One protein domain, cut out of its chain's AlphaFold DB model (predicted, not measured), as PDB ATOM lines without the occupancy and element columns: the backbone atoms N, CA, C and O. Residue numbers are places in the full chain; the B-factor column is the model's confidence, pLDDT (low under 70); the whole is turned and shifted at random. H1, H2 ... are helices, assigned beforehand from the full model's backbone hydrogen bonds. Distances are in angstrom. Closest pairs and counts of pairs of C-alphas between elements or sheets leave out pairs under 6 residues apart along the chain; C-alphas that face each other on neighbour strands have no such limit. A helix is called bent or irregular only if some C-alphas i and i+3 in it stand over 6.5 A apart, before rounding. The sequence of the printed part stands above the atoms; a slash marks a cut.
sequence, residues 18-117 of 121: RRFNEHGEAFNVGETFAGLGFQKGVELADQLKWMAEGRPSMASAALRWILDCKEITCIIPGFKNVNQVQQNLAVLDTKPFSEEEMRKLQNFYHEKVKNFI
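This is residues 18 to 117 of the 121 residues of a protein of Bacillus sp. AFS037270 (UniProt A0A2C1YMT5). An opening loop, residues 18 to 37, leads into H1 and H2, end to end along the long H5; H3 and then H4 step away from H5 at the H2 end, making a bent, L-like outline. The 100 printed residues hold five named helices, H1 to H5, and no named strand: all helix, though with 49 residues in them. The whole is only just compact, close to loose, with radius of gyration of the C-alphas 15.0 A and spans 41 by 34 by 25 A.

H1, residues 38 to 46, begins at C-alpha 38 (-50.698, -57.849, -12.815). H2 is 49 to 52, H3 58 to 67, 14.2 A long, and H4 82 to 89. H5, 99 to 116, 25.5 A, ends at C-alpha 116 (-55.819, -54.627, -22.716); it is irregular, C-alphas 112 and 115 being 7.2 A apart, with a kink of 36 degrees near residue 110.

H1 and H5 are close but not clearly touching, closest C-alphas Leu 44 and Val 113, 7.5 A, at a shallow tilt of 21 degrees, opposite ways. H2 touches H3, closest C-alphas Ala 52 and Met 58, 4.7 A. H3 and H4 only just touch, with 3 pairs of C-alphas within 8 A, closest Ser 60 and Asn 88, 7.0 A, at a steep tilt of 44 degrees. Every O i to N i+4 pair is within hydrogen-bond range in H1, H3 and H4, and 11 of 14 in H5; H2 is too short for one.

The C-alphas farthest apart, Glu 25 and Asp 93, are 41.1 A apart. The printed part has no cut; H3 to H4 is a long link, and no printed residue is under 70 in pLDDT.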
ATOM      1  N   ARG A  18     -55.381 -57.517  -4.620       94.56
ATOM      2  CA  ARG A  18     -54.623 -57.587  -5.869       94.56
ATOM      3  C   ARG A  18     -54.436 -59.013  -6.371       94.56
ATOM      4  O   ARG A  18     -54.138 -59.174  -7.548       94.56
ATOM      5  N   ARG A  19     -54.592 -60.016  -5.500       94.00
ATOM      6  CA  ARG A  19     -54.573 -61.439  -5.850       94.00
ATOM      7  C   ARG A  19     -55.965 -61.973  -6.121       94.00
ATOM      8  O   ARG A  19     -56.179 -62.570  -7.166       94.00
ATOM      9  N   PHE A  20     -56.895 -61.783  -5.186       92.88
ATOM     10  CA  PHE A  20     -58.197 -62.451  -5.274       92.88
ATOM     11  C   PHE A  20     -59.189 -61.770  -6.230       92.88
ATOM     12  O   PHE A  20     -60.235 -62.348  -6.494       92.88
ATOM     13  N   ASN A  21     -58.900 -60.554  -6.713       93.25
ATOM     14  CA  ASN A  21     -59.790 -59.786  -7.591       93.25
ATOM     15  C   ASN A  21     -59.106 -59.328  -8.893       93.25
ATOM     16  O   ASN A  21     -59.447 -58.281  -9.446       93.25
ATOM     17  N   GLU A  22     -58.092 -60.038  -9.383       92.00
ATOM     18  CA  GLU A  22     -57.405 -59.656 -10.626       92.00
ATOM     19  C   GLU A  22     -58.335 -59.705 -11.856       92.00
ATOM     20  O   GLU A  22     -58.117 -58.979 -12.832       92.00
ATOM     21  N   HIS A  23     -59.372 -60.547 -11.840       90.69
ATOM     22  CA  HIS A  23     -60.312 -60.709 -12.950       90.69
ATOM     23  C   HIS A  23     -61.744 -60.288 -12.610       90.69
ATOM     24  O   HIS A  23     -62.649 -60.501 -13.416       90.69
ATOM     25  N   GLY A  24     -61.943 -59.613 -11.478       90.56
ATOM     26  CA  GLY A  24     -63.254 -59.135 -11.049       90.56
ATOM     27  C   GLY A  24     -64.108 -60.208 -10.370       90.56
ATOM     28  O   GLY A  24     -65.324 -60.239 -10.532       90.56
ATOM     29  N   GLU A  25     -63.478 -61.130  -9.651       92.00
ATOM     30  CA  GLU A  25     -64.158 -62.202  -8.928       92.00
ATOM     31  C   GLU A  25     -64.977 -61.682  -7.735       92.00
ATOM     32  O   GLU A  25     -66.019 -62.249  -7.412       92.00
ATOM     33  N   ALA A  26     -64.522 -60.602  -7.092       90.06
ATOM     34  CA  ALA A  26     -65.180 -59.976  -5.943       90.06
ATOM     35  C   ALA A  26     -65.778 -58.589  -6.260       90.06
ATOM     36  O   ALA A  26     -66.747 -58.175  -5.625       90.06
ATOM     37  N   PHE A  27     -65.215 -57.873  -7.238       87.50
ATOM     38  CA  PHE A  27     -65.624 -56.537  -7.686       87.50
ATOM     39  C   PHE A  27     -65.595 -56.447  -9.224       87.50
ATOM     40  O   PHE A  27     -65.360 -57.437  -9.901       87.50
ATOM     41  N   ASN A  28     -65.804 -55.271  -9.826       89.62
ATOM     42  CA  ASN A  28     -65.712 -55.144 -11.287       89.62
ATOM     43  C   ASN A  28     -64.283 -55.433 -11.789       89.62
ATOM     44  O   ASN A  28     -63.307 -55.025 -11.164       89.62
ATOM     45  N   VAL A  29     -64.150 -56.058 -12.967       88.50
ATOM     46  CA  VAL A  29     -62.850 -56.427 -13.578       88.50
ATOM     47  C   VAL A  29     -61.879 -55.243 -13.748       88.50
ATOM     48  O   VAL A  29     -60.671 -55.444 -13.771       88.50
ATOM     49  N   GLY A  30     -62.387 -54.008 -13.824       88.19
ATOM     50  CA  GLY A  30     -61.575 -52.791 -13.931       88.19
ATOM     51  C   GLY A  30     -61.007 -52.265 -12.607       88.19
ATOM     52  O   GLY A  30     -60.074 -51.468 -12.626       88.19
ATOM     53  N   GLU A  31     -61.517 -52.706 -11.455       90.38
ATOM     54  CA  GLU A  31     -61.103 -52.185 -10.138       90.38
ATOM     55  C   GLU A  31     -59.632 -52.495  -9.840       90.38
ATOM     56  O   GLU A  31     -58.873 -51.648  -9.362       90.38
ATOM     57  N   THR A  32     -59.190 -53.706 -10.179       92.50
ATOM     58  CA  THR A  32     -57.811 -54.139  -9.955       92.50
ATOM     59  C   THR A  32     -57.006 -53.984 -11.237       92.50
ATOM     60  O   THR A  32     -57.352 -54.529 -12.283       92.50
ATOM     61  N   PHE A  33     -55.897 -53.245 -11.167       93.44
ATOM     62  CA  PHE A  33     -54.983 -53.027 -12.298       93.44
ATOM     63  C   PHE A  33     -55.659 -52.505 -13.584       93.44
ATOM     64  O   PHE A  33     -55.115 -52.716 -14.665       93.44
ATOM     65  N   ALA A  34     -56.818 -51.837 -13.501       91.81
ATOM     66  CA  ALA A  34     -57.609 -51.426 -14.671       91.81
ATOM     67  C   ALA A  34     -58.001 -52.604 -15.596       91.81
ATOM     68  O   ALA A  34     -58.105 -52.451 -16.812       91.81
ATOM     69  N   GLY A  35     -58.124 -53.818 -15.047       92.81
ATOM     70  CA  GLY A  35     -58.417 -55.036 -15.808       92.81
ATOM     71  C   GLY A  35     -57.272 -55.552 -16.684       92.81
ATOM     72  O   GLY A  35     -57.426 -56.586 -17.336       92.81
ATOM     73  N   LEU A  36     -56.113 -54.887 -16.655       93.50
ATOM     74  CA  LEU A  36     -54.909 -55.224 -17.418       93.50
ATOM     75  C   LEU A  36     -54.294 -56.569 -17.004       93.50
ATOM     76  O   LEU A  36     -53.639 -57.229 -17.808       93.50
ATOM     77  N   GLY A  37     -54.496 -56.952 -15.744       93.94
ATOM     78  CA  GLY A  37     -53.764 -58.029 -15.086       93.94
ATOM     79  C   GLY A  37     -52.393 -57.575 -14.576       93.94
ATOM     80  O   GLY A  37     -51.762 -56.655 -15.112       93.94
ATOM     81  N   PHE A  38     -51.921 -58.219 -13.513       95.25
ATOM     82  CA  PHE A  38     -50.698 -57.849 -12.815       95.25
ATOM     83  C   PHE A  38     -49.468 -58.033 -13.700       95.25
ATOM     84  O   PHE A  38     -48.678 -57.103 -13.868       95.25
ATOM     85  N   GLN A  39     -49.325 -59.213 -14.310       94.88
ATOM     86  CA  GLN A  39     -48.150 -59.552 -15.112       94.88
ATOM     87  C   GLN A  39     -47.983 -58.591 -16.295       94.88
ATOM     88  O   GLN A  39     -46.900 -58.034 -16.495       94.88
ATOM     89  N   LYS A  40     -49.070 -58.335 -17.036       95.56
ATOM     90  CA  LYS A  40     -49.055 -57.402 -18.167       95.56
ATOM     91  C   LYS A  40     -48.804 -55.968 -17.710       95.56
ATOM     92  O   LYS A  40     -48.058 -55.234 -18.353       95.56
ATOM     93  N   GLY A  41     -49.383 -55.572 -16.582       95.62
ATOM     94  CA  GLY A  41     -49.156 -54.254 -16.012       95.62
ATOM     95  C   GLY A  41     -47.719 -54.018 -15.545       95.62
ATOM     96  O   GLY A  41     -47.200 -52.917 -15.728       95.62
ATOM     97  N   VAL A  42     -47.039 -55.040 -15.020       96.38
ATOM     98  CA  VAL A  42     -45.602 -54.962 -14.716       96.38
ATOM     99  C   VAL A  42     -44.769 -54.891 -15.997       96.38
ATOM    100  O   VAL A  42     -43.882 -54.047 -16.077       96.38
ATOM    101  N   GLU A  43     -45.074 -55.707 -17.011       96.19
ATOM    102  CA  GLU A  43     -44.398 -55.671 -18.320       96.19
ATOM    103  C   GLU A  43     -44.469 -54.275 -18.964       96.19
ATOM    104  O   GLU A  43     -43.457 -53.736 -19.412       96.19
ATOM    105  N   LEU A  44     -45.655 -53.658 -18.983       96.81
ATOM    106  CA  LEU A  44     -45.846 -52.321 -19.553       96.81
ATOM    107  C   LEU A  44     -45.198 -51.231 -18.690       96.81
ATOM    108  O   LEU A  44     -44.635 -50.281 -19.229       96.81
ATOM    109  N   ALA A  45     -45.219 -51.370 -17.362       96.56
ATOM    110  CA  ALA A  45     -44.506 -50.454 -16.474       96.56
ATOM    111  C   ALA A  45     -42.981 -50.520 -16.674       96.56
ATOM    112  O   ALA A  45     -42.312 -49.496 -16.578       96.56
ATOM    113  N   ASP A  46     -42.421 -51.688 -16.997       95.81
ATOM    114  CA  ASP A  46     -40.986 -51.834 -17.258       95.81
ATOM    115  C   ASP A  46     -40.536 -51.011 -18.476       95.81
ATOM    116  O   ASP A  46     -39.529 -50.302 -18.425       95.81
ATOM    117  N   GLN A  47     -41.358 -50.994 -19.532       96.62
ATOM    118  CA  GLN A  47     -41.135 -50.187 -20.741       96.62
ATOM    119  C   GLN A  47     -41.184 -48.674 -20.477       96.62
ATOM    120  O   GLN A  47     -40.715 -47.884 -21.295       96.62
ATOM    121  N   LEU A  48     -41.726 -48.259 -19.331       97.19
ATOM    122  CA  LEU A  48     -41.839 -46.868 -18.905       97.19
ATOM    123  C   LEU A  48     -40.692 -46.408 -17.990       97.19
ATOM    124  O   LEU A  48     -40.686 -45.261 -17.548       97.19
ATOM    125  N   LYS A  49     -39.686 -47.247 -17.713       95.56
ATOM    126  CA  LYS A  49     -38.551 -46.883 -16.839       95.56
ATOM    127  C   LYS A  49     -37.803 -45.619 -17.277       95.56
ATOM    128  O   LYS A  49     -37.336 -44.880 -16.411       95.56
ATOM    129  N   TRP A  50     -37.753 -45.334 -18.580       96.44
ATOM    130  CA  TRP A  50     -37.133 -44.121 -19.134       96.44
ATOM    131  C   TRP A  50     -37.738 -42.825 -18.566       96.44
ATOM    132  O   TRP A  50     -37.058 -41.810 -18.487       96.44
ATOM    133  N   MET A  51     -38.992 -42.847 -18.096       96.75
ATOM    134  CA  MET A  51     -39.631 -41.686 -17.461       96.75
ATOM    135  C   MET A  51     -38.840 -41.151 -16.262       96.75
ATOM    136  O   MET A  51     -38.945 -39.973 -15.920       96.75
ATOM    137  N   ALA A  52     -38.088 -42.024 -15.588       96.31
ATOM    138  CA  ALA A  52     -37.297 -41.669 -14.419       96.31
ATOM    139  C   ALA A  52     -35.997 -40.925 -14.775       96.31
ATOM    140  O   ALA A  52     -35.332 -40.420 -13.875       96.31
ATOM    141  N   GLU A  53     -35.615 -40.844 -16.052       95.44
ATOM    142  CA  GLU A  53     -34.376 -40.188 -16.472       95.44
ATOM    143  C   GLU A  53     -34.377 -38.699 -16.096       95.44
ATOM    144  O   GLU A  53     -35.256 -37.922 -16.474       95.44
ATOM    145  N   GLY A  54     -33.381 -38.296 -15.302       94.88
ATOM    146  CA  GLY A  54     -33.295 -36.938 -14.760       94.88
ATOM    147  C   GLY A  54     -34.322 -36.628 -13.664       94.88
ATOM    148  O   GLY A  54     -34.556 -35.455 -13.375       94.88
ATOM    149  N   ARG A  55     -34.947 -37.650 -13.063       96.38
ATOM    150  CA  ARG A  55     -35.913 -37.531 -11.959       96.38
ATOM    151  C   ARG A  55     -35.517 -38.467 -10.800       96.38
ATOM    152  O   ARG A  55     -34.834 -39.461 -11.029       96.38
ATOM    153  N   PRO A  56     -35.949 -38.202  -9.550       95.56
ATOM    154  CA  PRO A  56     -35.504 -38.986  -8.389       95.56
ATOM    155  C   PRO A  56     -35.872 -40.475  -8.428       95.56
ATOM    156  O   PRO A  56     -35.163 -41.315  -7.881       95.56
ATOM    157  N   SER A  57     -37.021 -40.816  -9.016       95.50
ATOM    158  CA  SER A  57     -37.483 -42.199  -9.163       95.50
ATOM    159  C   SER A  57     -38.625 -42.294 -10.171       95.50
ATOM    160  O   SER A  57     -39.248 -41.288 -10.511       95.50
ATOM    161  N   MET A  58     -38.971 -43.520 -10.578       96.19
ATOM    162  CA  MET A  58     -40.162 -43.776 -11.395       96.19
ATOM    163  C   MET A  58     -41.457 -43.340 -10.692       96.19
ATOM    164  O   MET A  58     -42.344 -42.782 -11.331       96.19
ATOM    165  N   ALA A  59     -41.541 -43.514  -9.368       96.19
ATOM    166  CA  ALA A  59     -42.677 -43.033  -8.584       96.19
ATOM    167  C   ALA A  59     -42.774 -41.498  -8.625       96.19
ATOM    168  O   ALA A  59     -43.844 -40.959  -8.882       96.19
ATOM    169  N   SER A  60     -41.642 -40.806  -8.447       96.94
ATOM    170  CA  SER A  60     -41.563 -39.342  -8.555       96.94
ATOM    171  C   SER A  60     -41.962 -38.860  -9.948       96.94
ATOM    172  O   SER A  60     -42.697 -37.888 -10.076       96.94
ATOM    173  N   ALA A  61     -41.514 -39.562 -10.993       97.62
ATOM    174  CA  ALA A  61     -41.866 -39.263 -12.374       97.62
ATOM    175  C   ALA A  61     -43.369 -39.450 -12.636       97.62
ATOM    176  O   ALA A  61     -43.991 -38.583 -13.235       97.62
ATOM    177  N   ALA A  62     -43.975 -40.531 -12.139       97.69
ATOM    178  CA  ALA A  62     -45.411 -40.763 -12.277       97.69
ATOM    179  C   ALA A  62     -46.244 -39.690 -11.559       97.69
ATOM    180  O   ALA A  62     -47.196 -39.172 -12.132       97.69
ATOM    181  N   LEU A  63     -45.869 -39.316 -10.331       97.81
ATOM    182  CA  LEU A  63     -46.541 -38.236  -9.604       97.81
ATOM    183  C   LEU A  63     -46.369 -36.888 -10.313       97.81
ATOM    184  O   LEU A  63     -47.333 -36.134 -10.424       97.81
ATOM    185  N   ARG A  64     -45.167 -36.613 -10.836       97.88
ATOM    186  CA  ARG A  64     -44.899 -35.388 -11.591       97.88
ATOM    187  C   ARG A  64     -45.726 -35.314 -12.871       97.88
ATOM    188  O   ARG A  64     -46.291 -34.268 -13.149       97.88
ATOM    189  N   TRP A  65     -45.845 -36.424 -13.597       97.75
ATOM    190  CA  TRP A  65     -46.668 -36.512 -14.802       97.75
ATOM    191  C   TRP A  65     -48.133 -36.144 -14.530       97.75
ATOM    192  O   TRP A  65     -48.704 -35.360 -15.276       97.75
ATOM    193  N   ILE A  66     -48.721 -36.648 -13.434       97.19
ATOM    194  CA  ILE A  66     -50.099 -36.297 -13.048       97.19
ATOM    195  C   ILE A  66     -50.203 -34.799 -12.727       97.19
ATOM    196  O   ILE A  66     -51.165 -34.153 -13.126       97.19
ATOM    197  N   LEU A  67     -49.219 -34.249 -12.010       96.56
ATOM    198  CA  LEU A  67     -49.215 -32.843 -11.604       96.56
ATOM    199  C   LEU A  67     -49.004 -31.870 -12.779       96.56
ATOM    200  O   LEU A  67     -49.469 -30.738 -12.715       96.56
ATOM    201  N   ASP A  68     -48.324 -32.300 -13.843       96.00
ATOM    202  CA  ASP A  68     -48.114 -31.493 -15.052       96.00
ATOM    203  C   ASP A  68     -49.389 -31.404 -15.936       96.00
ATOM    204  O   ASP A  68     -49.449 -30.578 -16.851       96.00
ATOM    205  N   CYS A  69     -50.428 -32.214 -15.678       95.38
ATOM    206  CA  CYS A  69     -51.720 -32.116 -16.366       95.38
ATOM    207  C   CYS A  69     -52.494 -30.871 -15.905       95.38
ATOM    208  O   CYS A  69     -52.789 -30.714 -14.722       95.38
ATOM    209  N   LYS A  70     -52.887 -30.004 -16.847       93.62
ATOM    210  CA  LYS A  70     -53.513 -28.697 -16.555       93.62
ATOM    211  C   LYS A  70     -54.838 -28.805 -15.799       93.62
ATOM    212  O   LYS A  70     -55.218 -27.884 -15.085       93.62
ATOM    213  N   GLU A  71     -55.547 -29.908 -15.988       96.00
ATOM    214  CA  GLU A  71     -56.836 -30.205 -15.372       96.00
ATOM    215  C   GLU A  71     -56.696 -30.675 -13.914       96.00
ATOM    216  O   GLU A  71     -57.689 -30.734 -13.188       96.00
ATOM    217  N   ILE A  72     -55.479 -31.009 -13.472       96.19
ATOM    218  CA  ILE A  72     -55.203 -31.506 -12.127       96.19
ATOM    219  C   ILE A  72     -54.770 -30.356 -11.220       96.19
ATOM    220  O   ILE A  72     -53.800 -29.653 -11.478       96.19
ATOM    221  N   THR A  73     -55.469 -30.207 -10.097       94.94
ATOM    222  CA  THR A  73     -55.143 -29.208  -9.066       94.94
ATOM    223  C   THR A  73     -54.380 -29.797  -7.884       94.94
ATOM    224  O   THR A  73     -53.644 -29.084  -7.205       94.94
ATOM    225  N   CYS A  74     -54.564 -31.088  -7.607       94.94
ATOM    226  CA  CYS A  74     -53.987 -31.763  -6.454       94.94
ATOM    227  C   CYS A  74     -53.811 -33.258  -6.735       94.94
ATOM    228  O   CYS A  74     -54.665 -33.891  -7.357       94.94
ATOM    229  N   ILE A  75     -52.717 -33.825  -6.228       96.44
ATOM    230  CA  ILE A  75     -52.450 -35.264  -6.222       96.44
ATOM    231  C   ILE A  75     -52.486 -35.789  -4.784       96.44
ATOM    232  O   ILE A  75     -52.103 -35.085  -3.853       96.44
ATOM    233  N   ILE A  76     -52.913 -37.041  -4.598       95.88
ATOM    234  CA  ILE A  76     -53.073 -37.663  -3.270       95.88
ATOM    235  C   ILE A  76     -52.133 -38.877  -3.154       95.88
ATOM    236  O   ILE A  76     -52.575 -40.023  -3.278       95.88
ATOM    237  N   PRO A  77     -50.812 -38.674  -2.986       96.44
ATOM    238  CA  PRO A  77     -49.873 -39.782  -2.907       96.44
ATOM    239  C   PRO A  77     -49.911 -40.445  -1.522       96.44
ATOM    240  O   PRO A  77     -49.854 -39.783  -0.486       96.44
ATOM    241  N   GLY A  78     -49.962 -41.778  -1.495       95.44
ATOM    242  CA  GLY A  78     -49.897 -42.551  -0.251       95.44
ATOM    243  C   GLY A  78     -48.491 -42.590   0.361       95.44
ATOM    244  O   GLY A  78     -47.481 -42.474  -0.336       95.44
ATOM    245  N   PHE A  79     -48.415 -42.804   1.675       96.25
ATOM    246  CA  PHE A  79     -47.164 -42.965   2.421       96.25
ATOM    247  C   PHE A  79     -47.376 -43.840   3.666       96.25
ATOM    248  O   PHE A  79     -48.462 -43.890   4.234       96.25
ATOM    249  N   LYS A  80     -46.322 -44.540   4.091       95.94
ATOM    250  CA  LYS A  80     -46.263 -45.377   5.302       95.94
ATOM    251  C   LYS A  80     -45.202 -44.903   6.300       95.94
ATOM    252  O   LYS A  80     -45.125 -45.425   7.403       95.94
ATOM    253  N   ASN A  81     -44.343 -43.963   5.905       97.38
ATOM    254  CA  ASN A  81     -43.280 -43.416   6.744       97.38
ATOM    255  C   ASN A  81     -42.891 -42.000   6.297       97.38
ATOM    256  O   ASN A  81     -43.238 -41.563   5.199       97.38
ATOM    257  N   VAL A  82     -42.134 -41.304   7.150       98.12
ATOM    258  CA  VAL A  82     -41.698 -39.915   6.924       98.12
ATOM    259  C   VAL A  82     -40.872 -39.774   5.647       98.12
ATOM    260  O   VAL A  82     -41.045 -38.806   4.917       98.12
ATOM    261  N   ASN A  83     -40.018 -40.749   5.322       96.62
ATOM    262  CA  ASN A  83     -39.211 -40.690   4.103       96.62
ATOM    263  C   ASN A  83     -40.084 -40.643   2.835       96.62
ATOM    264  O   ASN A  83     -39.803 -39.873   1.924       96.62
ATOM    265  N   GLN A  84     -41.182 -41.402   2.788       96.75
ATOM    266  CA  GLN A  84     -42.129 -41.337   1.669       96.75
ATOM    267  C   GLN A  84     -42.858 -39.992   1.590       96.75
ATOM    268  O   GLN A  84     -43.112 -39.520   0.489       96.75
ATOM    269  N   VAL A  85     -43.139 -39.345   2.726       97.56
ATOM    270  CA  VAL A  85     -43.682 -37.977   2.731       97.56
ATOM    271  C   VAL A  85     -42.693 -37.017   2.071       97.56
ATOM    272  O   VAL A  85     -43.074 -36.285   1.165       97.56
ATOM    273  N   GLN A  86     -41.416 -37.071   2.457       97.31
ATOM    274  CA  GLN A  86     -40.377 -36.224   1.860       97.31
ATOM    275  C   GLN A  86     -40.219 -36.487   0.355       97.31
ATOM    276  O   GLN A  86     -40.143 -35.550  -0.434       97.31
ATOM    277  N   GLN A  87     -40.252 -37.757  -0.063       96.19
ATOM    278  CA  GLN A  87     -40.216 -38.135  -1.480       96.19
ATOM    279  C   GLN A  87     -41.426 -37.609  -2.263       96.19
ATOM    280  O   GLN A  87     -41.263 -37.148  -3.389       96.19
ATOM    281  N   ASN A  88     -42.624 -37.653  -1.673       97.38
ATOM    282  CA  ASN A  88     -43.836 -37.123  -2.292       97.38
ATOM    283  C   ASN A  88     -43.779 -35.591  -2.421       97.38
ATOM    284  O   ASN A  88     -44.183 -35.057  -3.449       97.38
ATOM    285  N   LEU A  89     -43.255 -34.884  -1.414       96.75
ATOM    286  CA  LEU A  89     -43.110 -33.422  -1.443       96.75
ATOM    287  C   LEU A  89     -42.095 -32.958  -2.498       96.75
ATOM    288  O   LEU A  89     -42.351 -31.986  -3.204       96.75
ATOM    289  N   ALA A  90     -40.997 -33.699  -2.684       96.25
ATOM    290  CA  ALA A  90     -39.968 -33.399  -3.688       96.25
ATOM    291  C   ALA A  90     -40.468 -33.461  -5.151       96.25
ATOM    292  O   ALA A  90     -39.763 -33.054  -6.077       96.25
ATOM    293  N   VAL A  91     -41.689 -33.955  -5.394       97.00
ATOM    294  CA  VAL A  91     -42.324 -33.952  -6.723       97.00
ATOM    295  C   VAL A  91     -42.531 -32.528  -7.250       97.00
ATOM    296  O   VAL A  91     -42.421 -32.305  -8.458       97.00
ATOM    297  N   LEU A  92     -42.764 -31.556  -6.360       95.44
ATOM    298  CA  LEU A  92     -42.937 -30.143  -6.722       95.44
ATOM    299  C   LEU A  92     -41.705 -29.577  -7.444       95.44
ATOM    300  O   LEU A  92     -41.846 -28.843  -8.423       95.44
ATOM    301  N   ASP A  93     -40.517 -30.021  -7.036       96.06
ATOM    302  CA  ASP A  93     -39.227 -29.592  -7.590       96.06
ATOM    303  C   ASP A  93     -38.668 -30.567  -8.641       96.06
ATOM    304  O   ASP A  93     -37.596 -30.357  -9.210       96.06
ATOM    305  N   THR A  94     -39.377 -31.666  -8.918       96.62
ATOM    306  CA  THR A  94     -38.953 -32.654  -9.918       96.62
ATOM    307  C   THR A  94     -39.049 -32.075 -11.331       96.62
ATOM    308  O   THR A  94     -39.995 -31.371 -11.657       96.62
ATOM    309  N   LYS A  95     -38.101 -32.420 -12.210       97.25
ATOM    310  CA  LYS A  95     -38.105 -32.000 -13.622       97.25
ATOM    311  C   LYS A  95     -39.480 -32.255 -14.289       97.25
ATOM    312  O   LYS A  95     -39.894 -33.422 -14.333       97.25
ATOM    313  N   PRO A  96     -40.154 -31.227 -14.850       97.38
ATOM    314  CA  PRO A  96     -41.405 -31.409 -15.586       97.38
ATOM    315  C   PRO A  96     -41.208 -32.265 -16.835       97.38
ATOM    316  O   PRO A  96     -40.089 -32.412 -17.339       97.38
ATOM    317  N   PHE A  97     -42.287 -32.849 -17.338       97.81
ATOM    318  CA  PHE A  97     -42.278 -33.537 -18.623       97.81
ATOM    319  C   PHE A  97     -42.257 -32.533 -19.776       97.81
ATOM    320  O   PHE A  97     -43.002 -31.555 -19.786       97.81
ATOM    321  N   SER A  98     -41.396 -32.773 -20.765       97.00
ATOM    322  CA  SER A  98     -41.460 -32.030 -22.024       97.00
ATOM    323  C   SER A  98     -42.695 -32.447 -22.825       97.00
ATOM    324  O   SER A  98     -43.217 -33.552 -22.660       97.00
ATOM    325  N   GLU A  99     -43.141 -31.607 -23.761       96.75
ATOM    326  CA  GLU A  99     -44.239 -31.976 -24.666       96.75
ATOM    327  C   GLU A  99     -43.949 -33.261 -25.455       96.75
ATOM    328  O   GLU A  99     -44.859 -34.027 -25.767       96.75
ATOM    329  N   GLU A 100     -42.682 -33.513 -25.782       97.75
ATOM    330  CA  GLU A 100     -42.265 -34.735 -26.464       97.75
ATOM    331  C   GLU A 100     -42.419 -35.965 -25.567       97.75
ATOM    332  O   GLU A 100     -42.998 -36.963 -26.000       97.75
ATOM    333  N   GLU A 101     -41.970 -35.889 -24.309       97.69
ATOM    334  CA  GLU A 101     -42.156 -36.976 -23.343       97.69
ATOM    335  C   GLU A 101     -43.657 -37.234 -23.099       97.69
ATOM    336  O   GLU A 101     -44.081 -38.390 -23.068       97.69
ATOM    337  N   MET A 102     -44.475 -36.175 -23.008       97.50
ATOM    338  CA  MET A 102     -45.935 -36.281 -22.866       97.50
ATOM    339  C   MET A 102     -46.580 -36.983 -24.066       97.50
ATOM    340  O   MET A 102     -47.350 -37.928 -23.883       97.50
ATOM    341  N   ARG A 103     -46.228 -36.587 -25.299       98.00
ATOM    342  CA  ARG A 103     -46.707 -37.253 -26.525       98.00
ATOM    343  C   ARG A 103     -46.285 -38.721 -26.571       98.00
ATOM    344  O   ARG A 103     -47.088 -39.577 -26.928       98.00
ATOM    345  N   LYS A 104     -45.050 -39.032 -26.166       98.19
ATOM    346  CA  LYS A 104     -44.546 -40.411 -26.110       98.19
ATOM    347  C   LYS A 104     -45.358 -41.275 -25.141       98.19
ATOM    348  O   LYS A 104     -45.698 -42.404 -25.487       98.19
ATOM    349  N   LEU A 105     -45.710 -40.749 -23.966       97.94
ATOM    350  CA  LEU A 105     -46.573 -41.440 -22.998       97.94
ATOM    351  C   LEU A 105     -48.000 -41.634 -23.521       97.94
ATOM    352  O   LEU A 105     -48.562 -42.720 -23.378       97.94
ATOM    353  N   GLN A 106     -48.568 -40.614 -24.166       97.69
ATOM    354  CA  GLN A 106     -49.899 -40.698 -24.765       97.69
ATOM    355  C   GLN A 106     -49.956 -41.767 -25.867       97.69
ATOM    356  O   GLN A 106     -50.852 -42.614 -25.866       97.69
ATOM    357  N   ASN A 107     -48.974 -41.781 -26.770       98.44
ATOM    358  CA  ASN A 107     -48.878 -42.793 -27.822       98.44
ATOM    359  C   ASN A 107     -48.695 -44.191 -27.225       98.44
ATOM    360  O   ASN A 107     -49.397 -45.119 -27.617       98.44
ATOM    361  N   PHE A 108     -47.831 -44.331 -26.214       98.44
ATOM    362  CA  PHE A 108     -47.652 -45.595 -25.503       98.44
ATOM    363  C   PHE A 108     -48.973 -46.121 -24.927       98.44
ATOM    364  O   PHE A 108     -49.299 -47.294 -25.108       98.44
ATOM    365  N   TYR A 109     -49.768 -45.261 -24.287       97.56
ATOM    366  CA  TYR A 109     -51.082 -45.648 -23.778       97.56
ATOM    367  C   TYR A 109     -52.002 -46.160 -24.894       97.56
ATOM    368  O   TYR A 109     -52.556 -47.257 -24.783       97.56
ATOM    369  N   HIS A 110     -52.141 -45.403 -25.984       98.00
ATOM    370  CA  HIS A 110     -53.037 -45.764 -27.082       98.00
ATOM    371  C   HIS A 110     -52.604 -47.033 -27.823       98.00
ATOM    372  O   HIS A 110     -53.453 -47.857 -28.154       98.00
ATOM    373  N   GLU A 111     -51.305 -47.208 -28.055       97.81
ATOM    374  CA  GLU A 111     -50.766 -48.320 -28.841       97.81
ATOM    375  C   GLU A 111     -50.568 -49.601 -28.024       97.81
ATOM    376  O   GLU A 111     -50.700 -50.700 -28.566       97.81
ATOM    377  N   LYS A 112     -50.201 -49.484 -26.740       97.44
ATOM    378  CA  LYS A 112     -49.730 -50.621 -25.931       97.44
ATOM    379  C   LYS A 112     -50.623 -50.967 -24.748       97.44
ATOM    380  O   LYS A 112     -50.549 -52.101 -24.287       97.44
ATOM    381  N   VAL A 113     -51.433 -50.033 -24.246       96.81
ATOM    382  CA  VAL A 113     -52.191 -50.221 -22.994       96.81
ATOM    383  C   VAL A 113     -53.688 -50.366 -23.258       96.81
ATOM    384  O   VAL A 113     -54.293 -51.334 -22.806       96.81
ATOM    385  N   LYS A 114     -54.283 -49.435 -24.014       95.56
ATOM    386  CA  LYS A 114     -55.741 -49.260 -24.131       95.56
ATOM    387  C   LYS A 114     -56.501 -50.550 -24.462       95.56
ATOM    388  O   LYS A 114     -57.517 -50.826 -23.840       95.56
ATOM    389  N   ASN A 115     -55.997 -51.353 -25.398       94.44
ATOM    390  CA  ASN A 115     -56.681 -52.570 -25.859       94.44
ATOM    391  C   ASN A 115     -56.664 -53.726 -24.846       94.44
ATOM    392  O   ASN A 115     -57.351 -54.722 -25.055       94.44
ATOM    393  N   PHE A 116     -55.875 -53.622 -23.776       94.00
ATOM    394  CA  PHE A 116     -55.819 -54.627 -22.716       94.00
ATOM    395  C   PHE A 116     -56.668 -54.258 -21.492       94.00
ATOM    396  O   PHE A 116     -56.838 -55.089 -20.602       94.00
ATOM    397  N   ILE A 117     -57.184 -53.027 -21.424       93.56
ATOM    398  CA  ILE A 117     -58.056 -52.583 -20.334       93.56
ATOM    399  C   ILE A 117     -59.393 -53.314 -20.453       93.56
ATOM    400  O   ILE A 117     -59.993 -53.374 -21.527       93.56
TER     401      ILE A 117